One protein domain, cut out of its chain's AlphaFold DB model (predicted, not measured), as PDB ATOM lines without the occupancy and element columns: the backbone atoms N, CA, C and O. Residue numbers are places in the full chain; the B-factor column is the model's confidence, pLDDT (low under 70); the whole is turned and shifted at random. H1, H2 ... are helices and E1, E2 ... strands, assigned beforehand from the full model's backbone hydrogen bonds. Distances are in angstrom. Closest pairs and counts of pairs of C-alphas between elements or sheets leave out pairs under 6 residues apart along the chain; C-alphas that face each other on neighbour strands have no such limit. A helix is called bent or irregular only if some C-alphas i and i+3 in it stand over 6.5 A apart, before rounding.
ATOM      1  N   ASP A 163     169.588 218.401 267.227       94.38
ATOM      2  CA  ASP A 163     170.413 217.432 267.922       94.38
ATOM      3  C   ASP A 163     171.871 217.833 267.745       94.38
ATOM      4  O   ASP A 163     172.339 218.126 266.641       94.38
ATOM      5  N   SER A 164     172.583 217.925 268.864       95.38
ATOM      6  CA  SER A 164     173.958 218.411 268.889       95.38
ATOM      7  C   SER A 164     174.862 217.452 269.636       95.38
ATOM      8  O   SER A 164     174.623 217.107 270.795       95.38
ATOM      9  N   TYR A 165     175.957 217.091 268.980       96.44
ATOM     10  CA  TYR A 165     176.952 216.164 269.490       96.44
ATOM     11  C   TYR A 165     178.314 216.837 269.473       96.44
ATOM     12  O   TYR A 165     178.810 217.222 268.414       96.44
ATOM     13  N   PHE A 166     178.951 216.950 270.635       96.38
ATOM     14  CA  PHE A 166     180.328 217.426 270.741       96.38
ATOM     15  C   PHE A 166     181.241 216.254 271.063       96.38
ATOM     16  O   PHE A 166     181.098 215.611 272.105       96.38
ATOM     17  N   LEU A 167     182.177 215.984 270.159       96.38
ATOM     18  CA  LEU A 167     183.117 214.886 270.253       96.38
ATOM     19  C   LEU A 167     184.494 215.397 270.673       96.38
ATOM     20  O   LEU A 167     185.054 216.284 270.027       96.38
ATOM     21  N   ILE A 168     185.060 214.831 271.739       95.75
ATOM     22  CA  ILE A 168     186.355 215.254 272.293       95.75
ATOM     23  C   ILE A 168     187.306 214.054 272.341       95.75
ATOM     24  O   ILE A 168     186.965 213.051 272.974       95.75
ATOM     25  N   PRO A 169     188.496 214.116 271.711       94.50
ATOM     26  CA  PRO A 169     189.452 213.021 271.763       94.50
ATOM     27  C   PRO A 169     190.132 213.003 273.132       94.50
ATOM     28  O   PRO A 169     190.538 214.049 273.649       94.50
ATOM     29  N   PHE A 170     190.299 211.821 273.720       94.50
ATOM     30  CA  PHE A 170     190.827 211.705 275.076       94.50
ATOM     31  C   PHE A 170     191.758 210.507 275.288       94.50
ATOM     32  O   PHE A 170     191.800 209.566 274.491       94.50
ATOM     33  N   ARG A 171     192.494 210.545 276.408       92.00
ATOM     34  CA  ARG A 171     193.217 209.399 276.981       92.00
ATOM     35  C   ARG A 171     192.870 209.192 278.454       92.00
ATOM     36  O   ARG A 171     192.630 210.166 279.170       92.00
ATOM     37  N   PHE A 172     192.932 207.952 278.931       90.88
ATOM     38  CA  PHE A 172     192.892 207.677 280.370       90.88
ATOM     39  C   PHE A 172     194.232 207.992 281.055       90.88
ATOM     40  O   PHE A 172     195.313 207.769 280.507       90.88
ATOM     41  N   ILE A 173     194.155 208.479 282.291       85.50
ATOM     42  CA  ILE A 173     195.262 208.764 283.206       85.50
ATOM     43  C   ILE A 173     195.243 207.698 284.315       85.50
ATOM     44  O   ILE A 173     194.904 207.968 285.464       85.50
ATOM     45  N   GLY A 174     195.551 206.446 283.976       72.50
ATOM     46  CA  GLY A 174     195.528 205.348 284.946       72.50
ATOM     47  C   GLY A 174     195.531 203.964 284.301       72.50
ATOM     48  O   GLY A 174     195.339 203.837 283.094       72.50
ATOM     49  N   TYR A 175     195.780 202.933 285.114       58.06
ATOM     50  CA  TYR A 175     195.827 201.538 284.657       58.06
ATOM     51  C   TYR A 175     194.481 200.813 284.795       58.06
ATOM     52  O   TYR A 175     194.142 200.026 283.912       58.06
ATOM     53  N   ASN A 176     193.702 201.129 285.834       63.72
ATOM     54  CA  ASN A 176     192.386 200.539 286.068       63.72
ATOM     55  C   ASN A 176     191.300 201.519 285.631       63.72
ATOM     56  O   ASN A 176     191.232 202.642 286.134       63.72
ATOM     57  N   ILE A 177     190.483 201.077 284.682       65.75
ATOM     58  CA  ILE A 177     189.266 201.763 284.278       65.75
ATOM     59  C   ILE A 177     188.141 201.063 285.041       65.75
ATOM     60  O   ILE A 177     187.768 199.947 284.698       65.75
ATOM     61  N   GLU A 178     187.649 201.680 286.110       66.19
ATOM     62  CA  GLU A 178     186.479 201.184 286.834       66.19
ATOM     63  C   GLU A 178     185.337 202.167 286.622       66.19
ATOM     64  O   GLU A 178     185.406 203.319 287.058       66.19
ATOM     65  N   PHE A 179     184.287 201.710 285.943       70.62
ATOM     66  CA  PHE A 179     183.037 202.449 285.863       70.62
ATOM     67  C   PHE A 179     182.059 201.895 286.893       70.62
ATOM     68  O   PHE A 179     181.925 200.673 287.020       70.62
ATOM     69  N   PRO A 180     181.366 202.763 287.645       58.16
ATOM     70  CA  PRO A 180     180.359 202.309 288.585       58.16
ATOM     71  C   PRO A 180     179.265 201.555 287.829       58.16
ATOM     72  O   PRO A 180     178.693 202.062 286.863       58.16
ATOM     73  N   ASN A 181     178.964 200.339 288.287       57.41
ATOM     74  CA  ASN A 181     177.879 199.538 287.738       57.41
ATOM     75  C   ASN A 181     176.548 200.195 288.143       57.41
ATOM     76  O   ASN A 181     176.057 199.997 289.257       57.41
ATOM     77  N   ARG A 182     176.023 201.071 287.282       68.31
ATOM     78  CA  ARG A 182     174.840 201.894 287.557       68.31
ATOM     79  C   ARG A 182     173.644 201.412 286.749       68.31
ATOM     80  O   ARG A 182     173.770 201.035 285.589       68.31
ATOM     81  N   LYS A 183     172.462 201.443 287.369       66.44
ATOM     82  CA  LYS A 183     171.201 201.260 286.644       66.44
ATOM     83  C   LYS A 183     170.885 202.548 285.893       66.44
ATOM     84  O   LYS A 183     170.852 203.608 286.514       66.44
ATOM     85  N   TYR A 184     170.643 202.432 284.592       71.94
ATOM     86  CA  TYR A 184     170.269 203.566 283.757       71.94
ATOM     87  C   TYR A 184     168.871 204.078 284.115       71.94
ATOM     88  O   TYR A 184     167.945 203.295 284.344       71.94
ATOM     89  N   LYS A 185     168.727 205.402 284.170       75.56
ATOM     90  CA  LYS A 185     167.438 206.091 284.301       75.56
ATOM     91  C   LYS A 185     166.640 205.963 282.999       75.56
ATOM     92  O   LYS A 185     167.192 205.679 281.941       75.56
ATOM     93  N   GLN A 186     165.336 206.221 283.066       67.06
ATOM     94  CA  GLN A 186     164.454 206.147 281.897       67.06
ATOM     95  C   GLN A 186     164.913 207.080 280.758       67.06
ATOM     96  O   GLN A 186     164.984 206.649 279.613       67.06
ATOM     97  N   ASP A 187     165.351 208.302 281.074       69.00
ATOM     98  CA  ASP A 187     165.856 209.260 280.073       69.00
ATOM     99  C   ASP A 187     167.206 208.854 279.450       69.00
ATOM    100  O   ASP A 187     167.555 209.318 278.358       69.00
ATOM    101  N   GLU A 188     167.952 207.973 280.126       81.12
ATOM    102  CA  GLU A 188     169.198 207.374 279.635       81.12
ATOM    103  C   GLU A 188     168.925 206.158 278.734       81.12
ATOM    104  O   GLU A 188     169.800 205.786 277.956       81.12
ATOM    105  N   MET A 189     167.719 205.564 278.760       83.69
ATOM    106  CA  MET A 189     167.370 204.463 277.846       83.69
ATOM    107  C   MET A 189     167.381 204.909 276.384       83.69
ATOM    108  O   MET A 189     167.816 204.158 275.521       83.69
ATOM    109  N   ILE A 190     166.982 206.150 276.109       86.06
ATOM    110  CA  ILE A 190     167.048 206.735 274.763       86.06
ATOM    111  C   ILE A 190     168.503 206.816 274.274       86.06
ATOM    112  O   ILE A 190     168.811 206.460 273.139       86.06
ATOM    113  N   ILE A 191     169.422 207.232 275.151       91.25
ATOM    114  CA  ILE A 191     170.861 207.252 274.852       91.25
ATOM    115  C   ILE A 191     171.409 205.827 274.717       91.25
ATOM    116  O   ILE A 191     172.321 205.582 273.931       91.25
ATOM    117  N   LYS A 192     170.849 204.862 275.451       89.94
ATOM    118  CA  LYS A 192     171.217 203.457 275.296       89.94
ATOM    119  C   LYS A 192     170.843 202.930 273.906       89.94
ATOM    120  O   LYS A 192     171.680 202.266 273.309       89.94
ATOM    121  N   THR A 193     169.687 203.309 273.356       90.06
ATOM    122  CA  THR A 193     169.312 202.989 271.966       90.06
ATOM    123  C   THR A 193     170.323 203.541 270.957       90.06
ATOM    124  O   THR A 193     170.753 202.809 270.071       90.06
ATOM    125  N   LEU A 194     170.765 204.795 271.128       91.50
ATOM    126  CA  LEU A 194     171.826 205.395 270.303       91.50
ATOM    127  C   LEU A 194     173.103 204.536 270.336       91.50
ATOM    128  O   LEU A 194     173.661 204.216 269.288       91.50
ATOM    129  N   ILE A 195     173.544 204.137 271.536       92.75
ATOM    130  CA  ILE A 195     174.729 203.286 271.732       92.75
ATOM    131  C   ILE A 195     174.548 201.908 271.094       92.75
ATOM    132  O   ILE A 195     175.470 201.425 270.442       92.75
ATOM    133  N   ASP A 196     173.389 201.278 271.277       91.12
ATOM    134  CA  ASP A 196     173.109 199.943 270.746       91.12
ATOM    135  C   ASP A 196     173.150 199.929 269.213       91.12
ATOM    136  O   ASP A 196     173.691 198.993 268.616       91.12
ATOM    137  N   ASP A 197     172.655 200.983 268.562       90.06
ATOM    138  CA  ASP A 197     172.762 201.103 267.111       90.06
ATOM    139  C   ASP A 197     174.200 201.444 266.662       90.06
ATOM    140  O   ASP A 197     174.685 200.837 265.709       90.06
ATOM    141  N   LEU A 198     174.973 202.263 267.393       90.25
ATOM    142  CA  LEU A 198     176.416 202.436 267.120       90.25
ATOM    143  C   LEU A 198     177.211 201.121 267.251       90.25
ATOM    144  O   LEU A 198     178.108 200.842 266.442       90.25
ATOM    145  N   ASP A 199     176.882 200.289 268.243       89.25
ATOM    146  CA  ASP A 199     177.446 198.945 268.410       89.25
ATOM    147  C   ASP A 199     177.087 198.050 267.218       89.25
ATOM    148  O   ASP A 199     177.946 197.331 266.692       89.25
ATOM    149  N   TYR A 200     175.836 198.114 266.755       88.62
ATOM    150  CA  TYR A 200     175.390 197.408 265.559       88.62
ATOM    151  C   TYR A 200     176.148 197.872 264.305       88.62
ATOM    152  O   TYR A 200     176.705 197.029 263.597       88.62
ATOM    153  N   LYS A 201     176.260 199.187 264.057       85.50
ATOM    154  CA  LYS A 201     177.020 199.734 262.915       85.50
ATOM    155  C   LYS A 201     178.482 199.314 262.958       85.50
ATOM    156  O   LYS A 201     179.022 198.914 261.934       85.50
ATOM    157  N   SER A 202     179.102 199.311 264.136       83.44
ATOM    158  CA  SER A 202     180.489 198.862 264.293       83.44
ATOM    159  C   SER A 202     180.679 197.409 263.876       83.44
ATOM    160  O   SER A 202     181.647 197.090 263.196       83.44
ATOM    161  N   LYS A 203     179.760 196.521 264.271       84.12
ATOM    162  CA  LYS A 203     179.803 195.099 263.894       84.12
ATOM    163  C   LYS A 203     179.498 194.876 262.414       84.12
ATOM    164  O   LYS A 203     179.976 193.907 261.836       84.12
ATOM    165  N   TYR A 204     178.667 195.736 261.832       84.12
ATOM    166  CA  TYR A 204     178.248 195.636 260.439       84.12
ATOM    167  C   TYR A 204     179.290 196.195 259.456       84.12
ATOM    168  O   TYR A 204     179.517 195.599 258.402       84.12
ATOM    169  N   GLU A 205     179.901 197.335 259.786       77.25
ATOM    170  CA  GLU A 205     180.854 198.049 258.927       77.25
ATOM    171  C   GLU A 205     182.300 197.577 259.124       77.25
ATOM    172  O   GLU A 205     183.028 197.460 258.141       77.25
ATOM    173  N   CYS A 206     182.719 197.271 260.358       73.00
ATOM    174  CA  CYS A 206     184.099 196.880 260.658       73.00
ATOM    175  C   CYS A 206     184.295 195.359 260.727       73.00
ATOM    176  O   CYS A 206     183.367 194.596 260.987       73.00
ATOM    177  N   ASP A 207     185.555 194.914 260.637       68.31
ATOM    178  CA  ASP A 207     185.951 193.560 261.053       68.31
ATOM    179  C   ASP A 207     185.521 193.304 262.517       68.31
ATOM    180  O   ASP A 207     185.705 194.155 263.396       68.31
ATOM    181  N   ALA A 208     184.979 192.114 262.794       60.56
ATOM    182  CA  ALA A 208     184.582 191.660 264.127       60.56
ATOM    183  C   ALA A 208     185.696 191.865 265.173       60.56
ATOM    184  O   ALA A 208     185.441 192.333 266.279       60.56
ATOM    185  N   LYS A 209     186.964 191.638 264.799       64.62
ATOM    186  CA  LYS A 209     188.114 191.836 265.705       64.62
ATOM    187  C   LYS A 209     188.374 193.293 266.084       64.62
ATOM    188  O   LYS A 209     189.113 193.553 267.037       64.62
ATOM    189  N   TYR A 210     187.883 194.233 265.284       67.94
ATOM    190  CA  TYR A 210     188.006 195.663 265.536       67.94
ATOM    191  C   TYR A 210     186.838 196.161 266.390       67.94
ATOM    192  O   TYR A 210     187.066 196.830 267.395       67.94
ATOM    193  N   SER A 211     185.608 195.776 266.038       65.62
ATOM    194  CA  SER A 211     184.404 196.186 266.771       65.62
ATOM    195  C   SER A 211     184.364 195.654 268.207       65.62
ATOM    196  O   SER A 211     183.956 196.385 269.101       65.62
ATOM    197  N   GLU A 212     184.884 194.451 268.467       66.44
ATOM    198  CA  GLU A 212     185.001 193.880 269.823       66.44
ATOM    199  C   GLU A 212     185.953 194.651 270.757       66.44
ATOM    200  O   GLU A 212     185.953 194.421 271.962       66.44
ATOM    201  N   LYS A 213     186.788 195.556 270.226       78.31
ATOM    202  CA  LYS A 213     187.772 196.324 271.010       78.31
ATOM    203  C   LYS A 213     187.297 197.718 271.402       78.31
ATOM    204  O   LYS A 213     188.084 198.445 272.020       78.31
ATOM    205  N   ILE A 214     186.094 198.101 270.981       84.56
ATOM    206  CA  ILE A 214     185.486 199.395 271.272       84.56
ATOM    207  C   ILE A 214     184.362 199.170 272.277       84.56
ATOM    208  O   ILE A 214     183.422 198.426 272.019       84.56
ATOM    209  N   GLU A 215     184.465 199.839 273.415       88.94
ATOM    210  CA  GLU A 215     183.448 199.854 274.456       88.94
ATOM    211  C   GLU A 215     182.766 201.216 274.494       88.94
ATOM    212  O   GLU A 215     183.430 202.257 274.454       88.94
ATOM    213  N   ARG A 216     181.435 201.205 274.609       91.50
ATOM    214  CA  ARG A 216     180.602 202.406 274.696       91.50
ATOM    215  C   ARG A 216     179.823 202.421 275.998       91.50
ATOM    216  O   ARG A 216     179.105 201.473 276.314       91.50
ATOM    217  N   ILE A 217     179.964 203.496 276.767       90.69
ATOM    218  CA  ILE A 217     179.393 203.601 278.113       90.69
ATOM    219  C   ILE A 217     178.783 204.985 278.308       90.69
ATOM    220  O   ILE A 217     179.420 205.998 278.025       90.69
ATOM    221  N   ILE A 218     177.563 205.031 278.848       91.94
ATOM    222  CA  ILE A 218     176.977 206.276 279.356       91.94
ATOM    223  C   ILE A 218     177.639 206.568 280.703       91.94
ATOM    224  O   ILE A 218     177.358 205.877 281.688       91.94
ATOM    225  N   LEU A 219     178.501 207.580 280.752       89.31
ATOM    226  CA  LEU A 219     179.159 207.999 281.988       89.31
ATOM    227  C   LEU A 219     178.192 208.704 282.922       89.31
ATOM    228  O   LEU A 219     178.162 208.396 284.111       89.31
ATOM    229  N   ASP A 220     177.435 209.663 282.388       88.75
ATOM    230  CA  ASP A 220     176.700 210.598 283.226       88.75
ATOM    231  C   ASP A 220     175.587 211.349 282.488       88.75
ATOM    232  O   ASP A 220     175.584 211.438 281.258       88.75
ATOM    233  N   SER A 221     174.703 211.963 283.272       89.75
ATOM    234  CA  SER A 221     173.763 212.990 282.819       89.75
ATOM    235  C   SER A 221     173.932 214.204 283.724       89.75
ATOM    236  O   SER A 221     173.576 214.172 284.904       89.75
ATOM    237  N   VAL A 222     174.513 215.262 283.168       92.19
ATOM    238  CA  VAL A 222     174.920 216.479 283.881       92.19
ATOM    239  C   VAL A 222     174.280 217.703 283.245       92.19
ATOM    240  O   VAL A 222     173.636 217.606 282.208       92.19
ATOM    241  N   ASP A 223     174.492 218.866 283.841       92.88
ATOM    242  CA  ASP A 223     173.973 220.123 283.326       92.88
ATOM    243  C   ASP A 223     175.100 220.947 282.685       92.88
ATOM    244  O   ASP A 223     176.110 221.250 283.325       92.88
ATOM    245  N   LEU A 224     174.929 221.348 281.426       93.50
ATOM    246  CA  LEU A 224     175.795 222.309 280.747       93.50
ATOM    247  C   LEU A 224     175.396 223.735 281.132       93.50
ATOM    248  O   LEU A 224     174.227 224.111 281.032       93.50
ATOM    249  N   MET A 225     176.380 224.547 281.514       90.31
ATOM    250  CA  MET A 225     176.185 225.975 281.765       90.31
ATOM    251  C   MET A 225     176.482 226.804 280.520       90.31
ATOM    252  O   MET A 225     177.619 226.820 280.034       90.31
ATOM    253  N   VAL A 226     175.469 227.525 280.039       86.44
ATOM    254  CA  VAL A 226     175.582 228.448 278.907       86.44
ATOM    255  C   VAL A 226     175.757 229.868 279.423       86.44
ATOM    256  O   VAL A 226     174.906 230.375 280.153       86.44
ATOM    257  N   PHE A 227     176.861 230.502 279.035       80.00
ATOM    258  CA  PHE A 227     177.244 231.835 279.507       80.00
ATOM    259  C   PHE A 227     177.050 232.920 278.442       80.00
ATOM    260  O   PHE A 227     177.023 232.643 277.239       80.00
ATOM    261  N   THR A 228     176.975 234.175 278.886       75.00
ATOM    262  CA  THR A 228     177.182 235.374 278.058       75.00
ATOM    263  C   THR A 228     178.577 235.367 277.401       75.00
ATOM    264  O   THR A 228     179.375 234.452 277.610       75.00
ATOM    265  N   ASN A 229     178.884 236.352 276.542       67.44
ATOM    266  CA  ASN A 229     180.233 236.447 275.958       67.44
ATOM    267  C   ASN A 229     181.300 236.828 277.003       67.44
ATOM    268  O   ASN A 229     182.489 236.599 276.775       67.44
ATOM    269  N   ASP A 230     180.871 237.349 278.153       65.81
ATOM    270  CA  ASP A 230     181.716 237.719 279.281       65.81
ATOM    271  C   ASP A 230     181.939 236.506 280.193       65.81
ATOM    272  O   ASP A 230     181.337 236.337 281.255       65.81
ATOM    273  N   TYR A 231     182.808 235.601 279.736       64.62
ATOM    274  CA  TYR A 231     183.172 234.415 280.506       64.62
ATOM    275  C   TYR A 231     183.883 234.803 281.803       64.62
ATOM    276  O   TYR A 231     184.829 235.595 281.761       64.62
ATOM    277  N   PRO A 232     183.545 234.175 282.944       62.09
ATOM    278  CA  PRO A 232     184.321 234.380 284.151       62.09
ATOM    279  C   PRO A 232     185.773 233.931 283.908       62.09
ATOM    280  O   PRO A 232     185.999 232.796 283.463       62.09
ATOM    281  N   PRO A 233     186.776 234.785 284.184       58.34
ATOM    282  CA  PRO A 233     188.171 234.434 283.973       58.34
ATOM    283  C   PRO A 233     188.542 233.220 284.833       58.34
ATOM    284  O   PRO A 233     188.482 233.264 286.065       58.34
ATOM    285  N   ILE A 234     188.968 232.128 284.179       57.81
ATOM    286  CA  ILE A 234     189.259 230.833 284.828       57.81
ATOM    287  C   ILE A 234     190.177 230.990 286.041       57.81
ATOM    288  O   ILE A 234     189.995 230.312 287.048       57.81
ATOM    289  N   ARG A 235     191.177 231.870 285.969       52.66
ATOM    290  CA  ARG A 235     192.210 231.978 287.009       52.66
ATOM    291  C   ARG A 235     191.763 232.719 288.265       52.66
ATOM    292  O   ARG A 235     192.373 232.506 289.307       52.66
ATOM    293  N   GLU A 236     190.741 233.560 288.172       55.53
ATOM    294  CA  GLU A 236     190.320 234.420 289.285       55.53
ATOM    295  C   GLU A 236     189.124 233.820 290.027       55.53
ATOM    296  O   GLU A 236     189.073 233.881 291.253       55.53
ATOM    297  N   ASN A 237     188.233 233.130 289.303       58.41
ATOM    298  CA  ASN A 237     186.982 232.616 289.863       58.41
ATOM    299  C   ASN A 237     186.947 231.094 290.058       58.41
ATOM    300  O   ASN A 237     185.959 230.575 290.583       58.41
ATOM    301  N   THR A 238     188.002 230.353 289.689       60.31
ATOM    302  CA  THR A 238     188.076 228.908 289.967       60.31
ATOM    303  C   THR A 238     189.083 228.576 291.064       60.31
ATOM    304  O   THR A 238     190.244 228.979 291.026       60.31
ATOM    305  N   LYS A 239     188.653 227.778 292.047       72.06
ATOM    306  CA  LYS A 239     189.535 227.181 293.054       72.06
ATOM    307  C   LYS A 239     189.606 225.684 292.789       72.06
ATOM    308  O   LYS A 239     188.617 224.977 292.957       72.06
ATOM    309  N   ASN A 240     190.773 225.203 292.361       72.75
ATOM    310  CA  ASN A 240     190.985 223.809 291.949       72.75
ATOM    311  C   ASN A 240     189.966 223.344 290.889       72.75
ATOM    312  O   ASN A 240     189.368 222.290 291.053       72.75
ATOM    313  N   GLY A 241     189.706 224.146 289.850       73.25
ATOM    314  CA  GLY A 241     188.779 223.778 288.767       73.25
ATOM    315  C   GLY A 241     187.289 223.783 289.137       73.25
ATOM    316  O   GLY A 241     186.458 223.438 288.300       73.25
ATOM    317  N   ILE A 242     186.934 224.191 290.359       82.62
ATOM    318  CA  ILE A 242     185.551 224.452 290.780       82.62
ATOM    319  C   ILE A 242     185.308 225.956 290.696       82.62
ATOM    320  O   ILE A 242     186.063 226.734 291.283       82.62
ATOM    321  N   LEU A 243     184.272 226.357 289.965       81.75
ATOM    322  CA  LEU A 243     183.863 227.747 289.824       81.75
ATOM    323  C   LEU A 243     183.165 228.211 291.106       81.75
ATOM    324  O   LEU A 243     182.198 227.599 291.563       81.75
ATOM    325  N   THR A 244     183.659 229.302 291.683       77.75
ATOM    326  CA  THR A 244     182.995 229.977 292.798       77.75
ATOM    327  C   THR A 244     181.872 230.822 292.218       77.75
ATOM    328  O   THR A 244     182.131 231.750 291.454       77.75
ATOM    329  N   VAL A 245     180.626 230.487 292.548       71.75
ATOM    330  CA  VAL A 245     179.461 231.228 292.054       71.75
ATOM    331  C   VAL A 245     179.331 232.520 292.857       71.75
ATOM    332  O   VAL A 245     178.879 232.509 293.999       71.75
ATOM    333  N   THR A 246     179.791 233.624 292.274       71.38
ATOM    334  CA  THR A 246     179.511 234.989 292.739       71.38
ATOM    335  C   THR A 246     178.256 235.522 292.040       71.38
ATOM    336  O   THR A 246     177.817 234.951 291.041       71.38
ATOM    337  N   ASN A 247     177.686 236.631 292.525       66.25
ATOM    338  CA  ASN A 247     176.522 237.260 291.880       66.25
ATOM    339  C   ASN A 247     176.805 237.613 290.407       66.25
ATOM    340  O   ASN A 247     175.986 237.331 289.544       66.25
ATOM    341  N   GLU A 248     178.003 238.119 290.110       67.12
ATOM    342  CA  GLU A 248     178.458 238.439 288.749       67.12
ATOM    343  C   GLU A 248     178.522 237.199 287.837       67.12
ATOM    344  O   GLU A 248     178.099 237.227 286.685       67.12
ATOM    345  N   VAL A 249     178.999 236.062 288.356       69.69
ATOM    346  CA  VAL A 249     178.986 234.789 287.613       69.69
ATOM    347  C   VAL A 249     177.554 234.344 287.331       69.69
ATOM    348  O   VAL A 249     177.280 233.821 286.255       69.69
ATOM    349  N   GLN A 250     176.650 234.537 288.291       72.44
ATOM    350  CA  GLN A 250     175.258 234.125 288.175       72.44
ATOM    351  C   GLN A 250     174.484 234.972 287.155       72.44
ATOM    352  O   GLN A 250     173.688 234.416 286.406       72.44
ATOM    353  N   GLU A 251     174.763 236.274 287.074       69.88
ATOM    354  CA  GLU A 251     174.201 237.181 286.060       69.88
ATOM    355  C   GLU A 251     174.652 236.825 284.635       69.88
ATOM    356  O   GLU A 251     173.915 237.045 283.675       69.88
ATOM    357  N   ASN A 252     175.827 236.206 284.494       75.81
ATOM    358  CA  ASN A 252     176.361 235.767 283.207       75.81
ATOM    359  C   ASN A 252     175.862 234.386 282.754       75.81
ATOM    360  O   ASN A 252     176.139 233.991 281.620       75.81
ATOM    361  N   ILE A 253     175.139 233.630 283.589       79.62
ATOM    362  CA  ILE A 253     174.538 232.351 283.180       79.62
ATOM    363  C   ILE A 253     173.206 232.636 282.485       79.62
ATOM    364  O   ILE A 253     172.236 233.048 283.114       79.62
ATOM    365  N   ILE A 254     173.144 232.359 281.185       80.81
ATOM    366  CA  ILE A 254     171.931 232.538 280.376       80.81
ATOM    367  C   ILE A 254     170.985 231.355 280.568       80.81
ATOM    368  O   ILE A 254     169.777 231.525 280.715       80.81
ATOM    369  N   GLN A 255     171.535 230.142 280.521       84.69
ATOM    370  CA  GLN A 255     170.741 228.920 280.533       84.69
ATOM    371  C   GLN A 255     171.541 227.755 281.109       84.69
ATOM    372  O   GLN A 255     172.766 227.681 280.996       84.69
ATOM    373  N   THR A 256     170.821 226.810 281.703       88.50
ATOM    374  CA  THR A 256     171.333 225.489 282.064       88.50
ATOM    375  C   THR A 256     170.629 224.445 281.205       88.50
ATOM    376  O   THR A 256     169.401 224.466 281.119       88.50
ATOM    377  N   ILE A 257     171.389 223.566 280.552       91.12
ATOM    378  CA  ILE A 257     170.855 222.602 279.580       91.12
ATOM    379  C   ILE A 257     171.263 221.182 279.982       91.12
ATOM    380  O   ILE A 257     172.451 220.958 280.225       91.12
ATOM    381  N   PRO A 258     170.332 220.210 280.016       91.25
ATOM    382  CA  PRO A 258     170.676 218.812 280.251       91.25
ATOM    383  C   PRO A 258     171.635 218.277 279.184       91.25
ATOM    384  O   PRO A 258     171.387 218.406 277.985       91.25
ATOM    385  N   LEU A 259     172.707 217.629 279.624       93.69
ATOM    386  CA  LEU A 259     173.777 217.095 278.791       93.69
ATOM    387  C   LEU A 259     174.026 215.626 279.132       93.69
ATOM    388  O   LEU A 259     174.357 215.283 280.269       93.69
ATOM    389  N   ASN A 260     173.925 214.755 278.131       94.44
ATOM    390  CA  ASN A 260     174.289 213.350 278.298       94.44
ATOM    391  C   ASN A 260     175.747 213.143 277.906       94.44
ATOM    392  O   ASN A 260     176.205 213.658 276.887       94.44
ATOM    393  N   VAL A 261     176.469 212.388 278.726       94.50
ATOM    394  CA  VAL A 261     177.895 212.130 278.557       94.50
ATOM    395  C   VAL A 261     178.082 210.653 278.264       94.50
ATOM    396  O   VAL A 261     177.892 209.800 279.133       94.50
ATOM    397  N   VAL A 262     178.488 210.355 277.040       94.88
ATOM    398  CA  VAL A 262     178.842 209.011 276.590       94.88
ATOM    399  C   VAL A 262     180.329 208.990 276.273       94.88
ATOM    400  O   VAL A 262     180.892 209.984 275.822       94.88
ATOM    401  N   ILE A 263     180.993 207.868 276.511       94.44
ATOM    402  CA  ILE A 263     182.336 207.631 275.987       94.44
ATOM    403  C   ILE A 263     182.330 206.418 275.087       94.44
ATOM    404  O   ILE A 263     181.645 205.437 275.364       94.44
ATOM    405  N   SER A 264     183.150 206.493 274.052       92.94
ATOM    406  CA  SER A 264     183.583 205.357 273.260       92.94
ATOM    407  C   SER A 264     185.088 205.235 273.405       92.94
ATOM    408  O   SER A 264     185.805 206.221 273.219       92.94
ATOM    409  N   PHE A 265     185.593 204.073 273.798       90.75
ATOM    410  CA  PHE A 265     187.019 203.899 274.050       90.75
ATOM    411  C   PHE A 265     187.497 202.492 273.727       90.75
ATOM    412  O   PHE A 265     186.717 201.549 273.669       90.75
ATOM    413  N   SER A 266     188.810 202.349 273.556       86.00
ATOM    414  CA  SER A 266     189.443 201.040 273.470       86.00
ATOM    415  C   SER A 266     190.285 200.770 274.703       86.00
ATOM    416  O   SER A 266     191.245 201.494 274.989       86.00
ATOM    417  N   GLU A 267     189.978 199.683 275.409       80.62
ATOM    418  CA  GLU A 267     190.718 199.287 276.602       80.62
ATOM    419  C   GLU A 267     192.207 199.032 276.294       80.62
ATOM    420  O   GLU A 267     193.087 199.383 277.084       80.62
ATOM    421  N   SER A 268     192.499 198.482 275.112       78.44
ATOM    422  CA  SER A 268     193.859 198.125 274.689       78.44
ATOM    423  C   SER A 268     194.771 199.338 274.474       78.44
ATOM    424  O   SER A 268     195.959 199.292 274.805       78.44
ATOM    425  N   THR A 269     194.216 200.430 273.939       79.94
ATOM    426  CA  THR A 269     194.963 201.661 273.639       79.94
ATOM    427  C   THR A 269     194.799 202.725 274.719       79.94
ATOM    428  O   THR A 269     195.622 203.633 274.794       79.94
ATOM    429  N   LYS A 270     193.777 202.601 275.580       85.69
ATOM    430  CA  LYS A 270     193.384 203.595 276.594       85.69
ATOM    431  C   LYS A 270     193.044 204.967 275.988       85.69
ATOM    432  O   LYS A 270     193.154 205.991 276.667       85.69
ATOM    433  N   LEU A 271     192.635 204.973 274.720       88.44
ATOM    434  CA  LEU A 271     192.202 206.142 273.960       88.44
ATOM    435  C   LEU A 271     190.721 206.037 273.625       88.44
ATOM    436  O   LEU A 271     190.181 204.933 273.530       88.44
ATOM    437  N   GLY A 272     190.090 207.185 273.406       91.00
ATOM    438  CA  GLY A 272     188.683 207.236 273.055       91.00
ATOM    439  C   GLY A 272     188.200 208.605 272.611       91.00
ATOM    440  O   GLY A 272     188.980 209.550 272.453       91.00
ATOM    441  N   SER A 273     186.886 208.693 272.452       94.25
ATOM    442  CA  SER A 273     186.141 209.923 272.235       94.25
ATOM    443  C   SER A 273     185.019 210.059 273.265       94.25
ATOM    444  O   SER A 273     184.303 209.098 273.549       94.25
ATOM    445  N   ILE A 274     184.888 211.247 273.852       96.06
ATOM    446  CA  ILE A 274     183.717 211.622 274.648       96.06
ATOM    447  C   ILE A 274     182.688 212.222 273.702       96.06
ATOM    448  O   ILE A 274     183.034 213.111 272.934       96.06
ATOM    449  N   PHE A 275     181.443 211.786 273.829       96.81
ATOM    450  CA  PHE A 275     180.259 212.313 273.172       96.81
ATOM    451  C   PHE A 275     179.442 213.081 274.204       96.81
ATOM    452  O   PHE A 275     178.945 212.515 275.180       96.81
ATOM    453  N   LEU A 276     179.310 214.378 273.983       96.31
ATOM    454  CA  LEU A 276     178.473 215.263 274.778       96.31
ATOM    455  C   LEU A 276     177.226 215.570 273.953       96.31
ATOM    456  O   LEU A 276     177.332 216.197 272.900       96.31
ATOM    457  N   ILE A 277     176.078 215.074 274.409       95.88
ATOM    458  CA  ILE A 277     174.857 214.960 273.606       95.88
ATOM    459  C   ILE A 277     173.770 215.871 274.173       95.88
ATOM    460  O   ILE A 277     173.321 215.685 275.312       95.88
ATOM    461  N   LEU A 278     173.331 216.817 273.348       94.25
ATOM    462  CA  LEU A 278     172.168 217.671 273.565       94.25
ATOM    463  C   LEU A 278     171.048 217.198 272.629       94.25
ATOM    464  O   LEU A 278     171.213 217.239 271.412       94.25
ATOM    465  N   LYS A 279     169.938 216.736 273.210       90.19
ATOM    466  CA  LYS A 279     168.779 216.182 272.488       90.19
ATOM    467  C   LYS A 279     167.708 217.254 272.311       90.19
ATOM    468  O   LYS A 279     167.377 217.888 273.315       90.19
ATOM    469  N   ASN A 280     167.135 217.392 271.117       85.88
ATOM    470  CA  ASN A 280     166.047 218.315 270.774       85.88
ATOM    471  C   ASN A 280     166.202 219.674 271.463       85.88
ATOM    472  O   ASN A 280     165.284 220.201 272.095       85.88
ATOM    473  N   ASN A 281     167.419 220.207 271.406       83.56
ATOM    474  CA  ASN A 281     167.793 221.411 272.115       83.56
ATOM    475  C   ASN A 281     167.376 222.640 271.306       83.56
ATOM    476  O   ASN A 281     167.663 222.739 270.114       83.56
ATOM    477  N   ASP A 282     166.758 223.604 271.980       81.31
ATOM    478  CA  ASP A 282     166.303 224.870 271.408       81.31
ATOM    479  C   ASP A 282     167.167 226.077 271.811       81.31
ATOM    480  O   ASP A 282     166.856 227.212 271.435       81.31
ATOM    481  N   ALA A 283     168.241 225.850 272.571       84.31
ATOM    482  CA  ALA A 283     169.168 226.896 272.976       84.31
ATOM    483  C   ALA A 283     170.011 227.415 271.804       84.31
ATOM    484  O   ALA A 283     170.190 226.738 270.787       84.31
ATOM    485  N   ASP A 284     170.606 228.598 271.988       85.00
ATOM    486  CA  ASP A 284     171.508 229.206 271.007       85.00
ATOM    487  C   ASP A 284     172.780 228.365 270.828       85.00
ATOM    488  O   ASP A 284     173.786 228.503 271.532       85.00
ATOM    489  N   ILE A 285     172.729 227.484 269.833       88.75
ATOM    490  CA  ILE A 285     173.798 226.542 269.537       88.75
ATOM    491  C   ILE A 285     175.094 227.238 269.101       88.75
ATOM    492  O   ILE A 285     176.178 226.710 269.336       88.75
ATOM    493  N   SER A 286     175.024 228.453 268.543       88.19
ATOM    494  CA  SER A 286     176.223 229.213 268.162       88.19
ATOM    495  C   SER A 286     177.034 229.652 269.383       88.19
ATOM    496  O   SER A 286     178.267 229.611 269.379       88.19
ATOM    497  N   ARG A 287     176.341 229.985 270.473       86.19
ATOM    498  CA  ARG A 287     176.944 230.339 271.759       86.19
ATOM    499  C   ARG A 287     177.549 229.123 272.455       86.19
ATOM    500  O   ARG A 287     178.676 229.191 272.945       86.19
ATOM    501  N   ILE A 288     176.844 227.992 272.422       90.12
ATOM    502  CA  ILE A 288     177.356 226.712 272.927       90.12
ATOM    503  C   ILE A 288     178.624 226.312 272.157       90.12
ATOM    504  O   ILE A 288     179.652 226.020 272.768       90.12
ATOM    505  N   LEU A 289     178.601 226.376 270.822       90.00
ATOM    506  CA  LEU A 289     179.769 226.097 269.979       90.00
ATOM    507  C   LEU A 289     180.967 226.965 270.339       90.00
ATOM    508  O   LEU A 289     182.077 226.448 270.402       90.00
ATOM    509  N   HIS A 290     180.755 228.252 270.607       87.06
ATOM    510  CA  HIS A 290     181.826 229.154 271.019       87.06
ATOM    511  C   HIS A 290     182.480 228.722 272.349       87.06
ATOM    512  O   HIS A 290     183.708 228.735 272.481       87.06
ATOM    513  N   GLN A 291     181.693 228.241 273.320       87.38
ATOM    514  CA  GLN A 291     182.222 227.680 274.574       87.38
ATOM    515  C   GLN A 291     183.036 226.402 274.345       87.38
ATOM    516  O   GLN A 291     184.123 226.238 274.900       87.38
ATOM    517  N   PHE A 292     182.548 225.502 273.490       89.12
ATOM    518  CA  PHE A 292     183.270 224.274 273.154       89.12
ATOM    519  C   PHE A 292     184.542 224.542 272.344       89.12
ATOM    520  O   PHE A 292     185.580 223.923 272.584       89.12
ATOM    521  N   SER A 293     184.492 225.489 271.408       83.75
ATOM    522  CA  SER A 293     185.591 225.811 270.496       83.75
ATOM    523  C   SER A 293     186.731 226.576 271.181       83.75
ATOM    524  O   SER A 293     187.890 226.466 270.758       83.75
ATOM    525  N   SER A 294     186.416 227.304 272.255       79.62
ATOM    526  CA  SER A 294     187.386 227.925 273.162       79.62
ATOM    527  C   SER A 294     187.944 226.952 274.209       79.62
ATOM    528  O   SER A 294     188.961 227.256 274.827       79.62
ATOM    529  N   GLY A 295     187.325 225.777 274.388       76.69
ATOM    530  CA  GLY A 295     187.671 224.822 275.447       76.69
ATOM    531  C   GLY A 295     187.190 225.249 276.839       76.69
ATOM    532  O   GLY A 295     187.615 224.678 277.837       76.69
ATOM    533  N   MET A 296     186.304 226.246 276.914       76.44
ATOM    534  CA  MET A 296     185.874 226.906 278.150       76.44
ATOM    535  C   MET A 296     184.396 226.605 278.427       76.44
ATOM    536  O   MET A 296     183.553 227.503 278.473       76.44
ATOM    537  N   PHE A 297     184.059 225.325 278.594       88.69
ATOM    538  CA  PHE A 297     182.710 224.914 278.987       88.69
ATOM    539  C   PHE A 297     182.682 224.387 280.422       88.69
ATOM    540  O   PHE A 297     183.661 223.828 280.928       88.69
ATOM    541  N   TYR A 298     181.541 224.589 281.079       90.19
ATOM    542  CA  TYR A 298     181.363 224.285 282.491       90.19
ATOM    543  C   TYR A 298     180.232 223.286 282.691       90.19
ATOM    544  O   TYR A 298     179.168 223.394 282.080       90.19
ATOM    545  N   ILE A 299     180.481 222.335 283.581       92.38
ATOM    546  CA  ILE A 299     179.557 221.265 283.934       92.38
ATOM    547  C   ILE A 299     179.071 221.514 285.354       92.38
ATOM    548  O   ILE A 299     179.872 221.559 286.290       92.38
ATOM    549  N   LYS A 300     177.761 221.642 285.534       90.62
ATOM    550  CA  LYS A 300     177.139 221.582 286.851       90.62
ATOM    551  C   LYS A 300     176.805 220.135 287.181       90.62
ATOM    552  O   LYS A 300     176.109 219.448 286.438       90.62
ATOM    553  N   HIS A 301     177.300 219.693 288.331       86.75
ATOM    554  CA  HIS A 301     176.995 218.385 288.888       86.75
ATOM    555  C   HIS A 301     176.679 218.539 290.380       86.75
ATOM    556  O   HIS A 301     177.535 218.898 291.199       86.75
ATOM    557  N   GLY A 302     175.405 218.329 290.721       84.00
ATOM    558  CA  GLY A 302     174.861 218.668 292.032       84.00
ATOM    559  C   GLY A 302     174.898 220.179 292.282       84.00
ATOM    560  O   GLY A 302     174.387 220.969 291.489       84.00
ATOM    561  N   VAL A 303     175.509 220.581 293.397       82.62
ATOM    562  CA  VAL A 303     175.635 221.994 293.804       82.62
ATOM    563  C   VAL A 303     176.859 222.698 293.216       82.62
ATOM    564  O   VAL A 303     176.966 223.916 293.311       82.62
ATOM    565  N   ASN A 304     177.790 221.948 292.626       85.81
ATOM    566  CA  ASN A 304     179.073 222.476 292.176       85.81
ATOM    567  C   ASN A 304     179.087 222.686 290.662       85.81
ATOM    568  O   ASN A 304     178.519 221.890 289.911       85.81
ATOM    569  N   ILE A 305     179.809 223.718 290.227       88.56
ATOM    570  CA  ILE A 305     180.101 223.997 288.820       88.56
ATOM    571  C   ILE A 305     181.594 223.760 288.597       88.56
ATOM    572  O   ILE A 305     182.433 224.323 289.296       88.56
ATOM    573  N   PHE A 306     181.930 222.907 287.640       89.56
ATOM    574  CA  PHE A 306     183.293 222.488 287.332       89.56
ATOM    575  C   PHE A 306     183.700 222.988 285.953       89.56
ATOM    576  O   PHE A 306     182.872 223.029 285.042       89.56
ATOM    577  N   THR A 307     184.983 223.296 285.764       89.56
ATOM    578  CA  THR A 307     185.543 223.293 284.409       89.56
ATOM    579  C   THR A 307     185.505 221.867 283.865       89.56
ATOM    580  O   THR A 307     185.665 220.898 284.616       89.56
ATOM    581  N   SER A 308     185.284 221.723 282.562       90.25
ATOM    582  CA  SER A 308     185.175 220.413 281.925       90.25
ATOM    583  C   SER A 308     186.410 219.535 282.138       90.25
ATOM    584  O   SER A 308     186.275 218.430 282.658       90.25
ATOM    585  N   ASP A 309     187.608 220.043 281.841       88.88
ATOM    586  CA  ASP A 309     188.872 219.319 282.042       88.88
ATOM    587  C   ASP A 309     188.976 218.736 283.458       88.88
ATOM    588  O   ASP A 309     189.252 217.550 283.646       88.88
ATOM    589  N   PHE A 310     188.689 219.559 284.471       90.12
ATOM    590  CA  PHE A 310     188.785 219.142 285.864       90.12
ATOM    591  C   PHE A 310     187.702 218.126 286.244       90.12
ATOM    592  O   PHE A 310     187.985 217.189 286.992       90.12
ATOM    593  N   TYR A 311     186.480 218.280 285.726       91.88
ATOM    594  CA  TYR A 311     185.394 217.324 285.936       91.88
ATOM    595  C   TYR A 311     185.791 215.916 285.476       91.88
ATOM    596  O   TYR A 311     185.712 214.956 286.248       91.88
ATOM    597  N   PHE A 312     186.270 215.803 284.236       92.12
ATOM    598  CA  PHE A 312     186.641 214.526 283.630       92.12
ATOM    599  C   PHE A 312     187.915 213.932 284.234       92.12
ATOM    600  O   PHE A 312     187.971 212.725 284.493       92.12
ATOM    601  N   GLU A 313     188.916 214.756 284.540       91.31
ATOM    602  CA  GLU A 313     190.146 214.289 285.178       91.31
ATOM    603  C   GLU A 313     189.880 213.778 286.601       91.31
ATOM    604  O   GLU A 313     190.343 212.696 286.983       91.31
ATOM    605  N   LYS A 314     189.103 214.524 287.396       88.19
ATOM    606  CA  LYS A 314     188.829 214.175 288.792       88.19
ATOM    607  C   LYS A 314     187.966 212.924 288.910       88.19
ATOM    608  O   LYS A 314     188.343 212.024 289.664       88.19
ATOM    609  N   ASN A 315     186.841 212.887 288.192       87.94
ATOM    610  CA  ASN A 315     185.814 211.859 288.370       87.94
ATOM    611  C   ASN A 315     186.091 210.592 287.553       87.94
ATOM    612  O   ASN A 315     185.772 209.503 288.016       87.94
ATOM    613  N   TYR A 316     186.726 210.720 286.383       89.50
ATOM    614  CA  TYR A 316     186.865 209.613 285.428       89.50
ATOM    615  C   TYR A 316     188.312 209.320 285.015       89.50
ATOM    616  O   TYR A 316     188.550 208.404 284.232       89.50
ATOM    617  N   LYS A 317     189.295 210.073 285.532       91.81
ATOM    618  CA  LYS A 317     190.710 209.967 285.124       91.81
ATOM    619  C   LYS A 317     190.890 210.148 283.620       91.81
ATOM    620  O   LYS A 317     191.739 209.499 283.017       91.81
ATOM    621  N   ILE A 318     190.108 211.027 283.007       93.00
ATOM    622  CA  ILE A 318     190.177 211.304 281.574       93.00
ATOM    623  C   ILE A 318     190.892 212.637 281.340       93.00
ATOM    624  O   ILE A 318     190.575 213.631 281.984       93.00
ATOM    625  N   LYS A 319     191.848 212.657 280.403       92.94
ATOM    626  CA  LYS A 319     192.507 213.874 279.907       92.94
ATOM    627  C   LYS A 319     192.136 214.114 278.454       92.94
ATOM    628  O   LYS A 319     192.325 213.219 277.625       92.94
ATOM    629  N   PHE A 320     191.697 215.323 278.135       93.94
ATOM    630  CA  PHE A 320     191.463 215.728 276.754       93.94
ATOM    631  C   PHE A 320     192.788 215.845 275.998       93.94
ATOM    632  O   PHE A 320     193.805 216.291 276.535       93.94
ATOM    633  N   LEU A 321     192.785 215.402 274.746       91.12
ATOM    634  CA  LEU A 321     193.953 215.429 273.869       91.12
ATOM    635  C   LEU A 321     193.903 216.583 272.869       91.12
ATOM    636  O   LEU A 321     194.950 217.009 272.383       91.12
ATOM    637  N   GLY A 322     192.706 217.077 272.562       89.31
ATOM    638  CA  GLY A 322     192.474 218.070 271.524       89.31
ATOM    639  C   GLY A 322     191.137 218.789 271.684       89.31
ATOM    640  O   GLY A 322     190.387 218.503 272.618       89.31
ATOM    641  N   PRO A 323     190.855 219.746 270.787       89.31
ATOM    642  CA  PRO A 323     189.616 220.509 270.811       89.31
ATOM    643  C   PRO A 323     188.409 219.638 270.448       89.31
ATOM    644  O   PRO A 323     188.543 218.634 269.748       89.31
ATOM    645  N   ALA A 324     187.224 220.077 270.868       92.31
ATOM    646  CA  ALA A 324     185.972 219.451 270.470       92.31
ATOM    647  C   ALA A 324     185.696 219.634 268.965       92.31
ATOM    648  O   ALA A 324     185.954 220.699 268.391       92.31
ATOM    649  N   LYS A 325     185.120 218.601 268.352       94.69
ATOM    650  CA  LYS A 325     184.443 218.649 267.051       94.69
ATOM    651  C   LYS A 325     182.942 218.580 267.293       94.69
ATOM    652  O   LYS A 325     182.520 217.975 268.271       94.69
ATOM    653  N   SER A 326     182.144 219.192 266.432       95.50
ATOM    654  CA  SER A 326     180.687 219.183 266.573       95.50
ATOM    655  C   SER A 326     180.005 218.565 265.363       95.50
ATOM    656  O   SER A 326     180.420 218.806 264.228       95.50
ATOM    657  N   LEU A 327     178.959 217.790 265.626       96.56
ATOM    658  CA  LEU A 327     177.923 217.426 264.672       96.56
ATOM    659  C   LEU A 327     176.633 218.120 265.106       96.56
ATOM    660  O   LEU A 327     176.230 217.984 266.260       96.56
ATOM    661  N   PHE A 397     163.623 212.630 269.427       85.69
ATOM    662  CA  PHE A 397     165.035 212.286 269.275       85.69
ATOM    663  C   PHE A 397     165.229 210.849 268.773       85.69
ATOM    664  O   PHE A 397     166.142 210.589 268.000       85.69
ATOM    665  N   LEU A 398     164.375 209.900 269.189       84.81
ATOM    666  CA  LEU A 398     164.523 208.498 268.784       84.81
ATOM    667  C   LEU A 398     164.348 208.332 267.273       84.81
ATOM    668  O   LEU A 398     165.046 207.517 266.680       84.81
ATOM    669  N   ALA A 399     163.463 209.119 266.658       84.38
ATOM    670  CA  ALA A 399     163.269 209.110 265.211       84.38
ATOM    671  C   ALA A 399     164.497 209.638 264.443       84.38
ATOM    672  O   ALA A 399     164.742 209.207 263.318       84.38
ATOM    673  N   ASN A 400     165.277 210.538 265.050       88.12
ATOM    674  CA  ASN A 400     166.470 211.127 264.435       88.12
ATOM    675  C   ASN A 400     167.696 210.206 264.532       88.12
ATOM    676  O   ASN A 400     168.564 210.239 263.660       88.12
ATOM    677  N   ILE A 401     167.764 209.348 265.558       85.94
ATOM    678  CA  ILE A 401     168.899 208.438 265.786       85.94
ATOM    679  C   ILE A 401     169.251 207.640 264.526       85.94
ATOM    680  O   ILE A 401     170.425 207.574 264.164       85.94
ATOM    681  N   ASP A 402     168.258 207.074 263.838       79.38
ATOM    682  CA  ASP A 402     168.477 206.187 262.689       79.38
ATOM    683  C   ASP A 402     169.230 206.869 261.533       79.38
ATOM    684  O   ASP A 402     170.016 206.223 260.830       79.38
ATOM    685  N   THR A 403     169.016 208.173 261.332       81.62
ATOM    686  CA  THR A 403     169.669 208.950 260.269       81.62
ATOM    687  C   THR A 403     171.012 209.520 260.720       81.62
ATOM    688  O   THR A 403     171.970 209.550 259.944       81.62
ATOM    689  N   GLU A 404     171.120 209.928 261.982       89.88
ATOM    690  CA  GLU A 404     172.308 210.582 262.533       89.88
ATOM    691  C   GLU A 404     173.427 209.603 262.883       89.88
ATOM    692  O   GLU A 404     174.615 209.917 262.723       89.88
ATOM    693  N   ASN A 405     173.067 208.397 263.332       87.75
ATOM    694  CA  ASN A 405     174.023 207.448 263.890       87.75
ATOM    695  C   ASN A 405     175.095 207.010 262.910       87.75
ATOM    696  O   ASN A 405     176.230 206.744 263.305       87.75
ATOM    697  N   TYR A 406     174.768 206.956 261.622       87.00
ATOM    698  CA  TYR A 406     175.749 206.587 260.617       87.00
ATOM    699  C   TYR A 406     176.870 207.632 260.523       87.00
ATOM    700  O   TYR A 406     178.053 207.289 260.486       87.00
ATOM    701  N   THR A 407     176.522 208.921 260.567       91.38
ATOM    702  CA  THR A 407     177.513 210.000 260.612       91.38
ATOM    703  C   THR A 407     178.246 210.048 261.949       91.38
ATOM    704  O   THR A 407     179.463 210.242 261.958       91.38
ATOM    705  N   LEU A 408     177.555 209.817 263.070       92.88
ATOM    706  CA  LEU A 408     178.200 209.718 264.383       92.88
ATOM    707  C   LEU A 408     179.232 208.599 264.436       92.88
ATOM    708  O   LEU A 408     180.323 208.810 264.961       92.88
ATOM    709  N   PHE A 409     178.927 207.446 263.846       90.19
ATOM    710  CA  PHE A 409     179.865 206.342 263.727       90.19
ATOM    711  C   PHE A 409     181.096 206.737 262.902       90.19
ATOM    712  O   PHE A 409     182.220 206.506 263.340       90.19
ATOM    713  N   ILE A 410     180.925 207.407 261.754       89.94
ATOM    714  CA  ILE A 410     182.066 207.911 260.968       89.94
ATOM    715  C   ILE A 410     182.931 208.857 261.807       89.94
ATOM    716  O   ILE A 410     184.155 208.708 261.857       89.94
ATOM    717  N   LEU A 411     182.299 209.818 262.487       92.88
ATOM    718  CA  LEU A 411     182.997 210.775 263.335       92.88
ATOM    719  C   LEU A 411     183.727 210.081 264.480       92.88
ATOM    720  O   LEU A 411     184.880 210.403 264.722       92.88
ATOM    721  N   GLU A 412     183.125 209.089 265.126       91.31
ATOM    722  CA  GLU A 412     183.770 208.287 266.163       91.31
ATOM    723  C   GLU A 412     185.093 207.677 265.683       91.31
ATOM    724  O   GLU A 412     186.124 207.831 266.343       91.31
ATOM    725  N   GLN A 413     185.085 207.026 264.516       86.94
ATOM    726  CA  GLN A 413     186.285 206.408 263.943       86.94
ATOM    727  C   GLN A 413     187.373 207.453 263.671       86.94
ATOM    728  O   GLN A 413     188.558 207.246 263.958       86.94
ATOM    729  N   LEU A 414     186.966 208.617 263.169       88.69
ATOM    730  CA  LEU A 414     187.859 209.745 262.945       88.69
ATOM    731  C   LEU A 414     188.399 210.337 264.255       88.69
ATOM    732  O   LEU A 414     189.581 210.668 264.324       88.69
ATOM    733  N   MET A 415     187.594 210.392 265.315       91.25
ATOM    734  CA  MET A 415     188.028 210.845 266.636       91.25
ATOM    735  C   MET A 415     189.004 209.866 267.290       91.25
ATOM    736  O   MET A 415     189.941 210.306 267.953       91.25
ATOM    737  N   PHE A 416     188.847 208.555 267.084       87.06
ATOM    738  CA  PHE A 416     189.840 207.561 267.505       87.06
ATOM    739  C   PHE A 416     191.186 207.772 266.804       87.06
ATOM    740  O   PHE A 416     192.242 207.757 267.450       87.06
ATOM    741  N   LYS A 417     191.153 208.028 265.492       84.81
ATOM    742  CA  LYS A 417     192.341 208.391 264.714       84.81
ATOM    743  C   LYS A 417     192.972 209.686 265.237       84.81
ATOM    744  O   LYS A 417     194.178 209.718 265.479       84.81
ATOM    745  N   GLU A 418     192.179 210.728 265.475       88.62
ATOM    746  CA  GLU A 418     192.658 212.002 266.023       88.62
ATOM    747  C   GLU A 418     193.269 211.825 267.426       88.62
ATOM    748  O   GLU A 418     194.383 212.290 267.674       88.62
ATOM    749  N   ALA A 419     192.614 211.075 268.320       89.06
ATOM    750  CA  ALA A 419     193.124 210.753 269.653       89.06
ATOM    751  C   ALA A 419     194.472 210.024 269.589       89.06
ATOM    752  O   ALA A 419     195.394 210.344 270.336       89.06
ATOM    753  N   SER A 420     194.626 209.076 268.666       83.12
ATOM    754  CA  SER A 420     195.887 208.370 268.436       83.12
ATOM    755  C   SER A 420     197.028 209.307 268.018       83.12
ATOM    756  O   SER A 420     198.111 209.286 268.623       83.12
ATOM    757  N   LEU A 421     196.778 210.168 267.028       83.50
ATOM    758  CA  LEU A 421     197.764 211.122 266.519       83.50
ATOM    759  C   LEU A 421     198.158 212.139 267.598       83.50
ATOM    760  O   LEU A 421     199.344 212.372 267.841       83.50
ATOM    761  N   LEU A 422     197.176 212.707 268.298       87.81
ATOM    762  CA  LEU A 422     197.413 213.691 269.354       87.81
ATOM    763  C   LEU A 422     198.106 213.077 270.571       87.81
ATOM    764  O   LEU A 422     199.042 213.675 271.103       87.81
ATOM    765  N   ASN A 423     197.707 211.873 270.991       85.25
ATOM    766  CA  ASN A 423     198.378 211.170 272.081       85.25
ATOM    767  C   ASN A 423     199.839 210.878 271.732       85.25
ATOM    768  O   ASN A 423     200.709 211.058 272.582       85.25
TER     769      ASN A 423
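This is residues 163 to 327 and 397 to 423 of the 581 residues of an uncharacterized protein of Mycoplasma crocodyli (strain ATCC 51981 / MP145) (UniProt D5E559). A strongly twisted antiparallel sheet, with the long strands E1 to E4 at its core, curls round H5, H6 and H7, while H1 packs over E3. H2 lies at one end of the longest axis, and H3 and H4 lie toward the other. The printed part has 192 residues with seven named helices and eight named strands, in the order E1 H1 H2 E2 H3 H4 E3 E4 H5 E5 E6 H6 E7 E8 H7; the class is mixed, helices and strands. It is compact, with a radius of gyration of the C-alphas of 16.6 A and spans of 54 by 38 by 32 A.

Find C-alpha 163 at (170.413, 217.432, 267.922); from there E1 runs to residue 172 over 27.5 A, bending by 52 degrees at residue 169. Next come H1, residues 186 to 205, 29.4 A, and H2, 208 to 211. E2, 215 to 227, covers 33.0 A and bends at residue 221; H3, 234 to 237, and H4, 247 to 251, follow. E3, 253 to 266, covers 36.0 A and bends at residue 256; E4, 271 to 281, covers 28.9 A. Then read H5, 285 to 294; E5, 298 to 301; E6, 304 to 307; H6, 308 to 316; E7, 318 to 320; and E8, 325 to 327. H7, 397 to 423, covers 33.5 A, has a kink of 60 degrees near residue 404, is only just irregular, with C-alphas 403 and 406 6.53 A apart, and ends at C-alpha 423, (198.378, 211.170, 272.081).

In the branched sheet look first at E1: E4 is on one side of it, N 166 to O 276 2.9 A, and E7, N 171 to O 319 2.9 A, and E8, N 165 to O 327 2.9 A, are on the other side. The hairpin E3 and E4 has N 262 to O 275 at 2.9 A; E2 pairs with E3, N 222 to O 259 2.9 A, and with E5, N 223 to O 300 3.1 A. The hairpin E5 and E6 has N 299 to O 306 at 2.9 A. H7 is on the sheet, its Ala 419 C-alpha 4.8 A from that of Pro 169. H1 is on the sheet over E3, at a height over the sheet of 8.0 A, and touches H7 at a steep tilt of 65 degrees, the closest C-alphas being those of Leu 194 and Ile 401, 6.2 A. H5 is on the opposite face from H1, and H6 on the same face as H1. H2 only just touches H1, with 3 pairs of C-alphas within 8 A, the closest those of Ser 202 and Ser 211, 5.4 A; H3 and H4 touch no helix and are not on the sheet. Each O i to N i+4 pair is within hydrogen-bond range in H4, H5 and H6, against 14 of 16 in H1 and 19 of 23 in H7; H2 and H3 are too short for one.

The C-alphas farthest apart are those of Asp 207 and Asn 247, 54.3 A. Residues 328 to 396 are not printed, and C-alphas 327 and 397 are 14.6 A apart across the cut. Of the links printed whole, E1 to H1 is long. Mean pLDDT of the printed part is 83.6, with 30 residues under 70, among them 229 to 238.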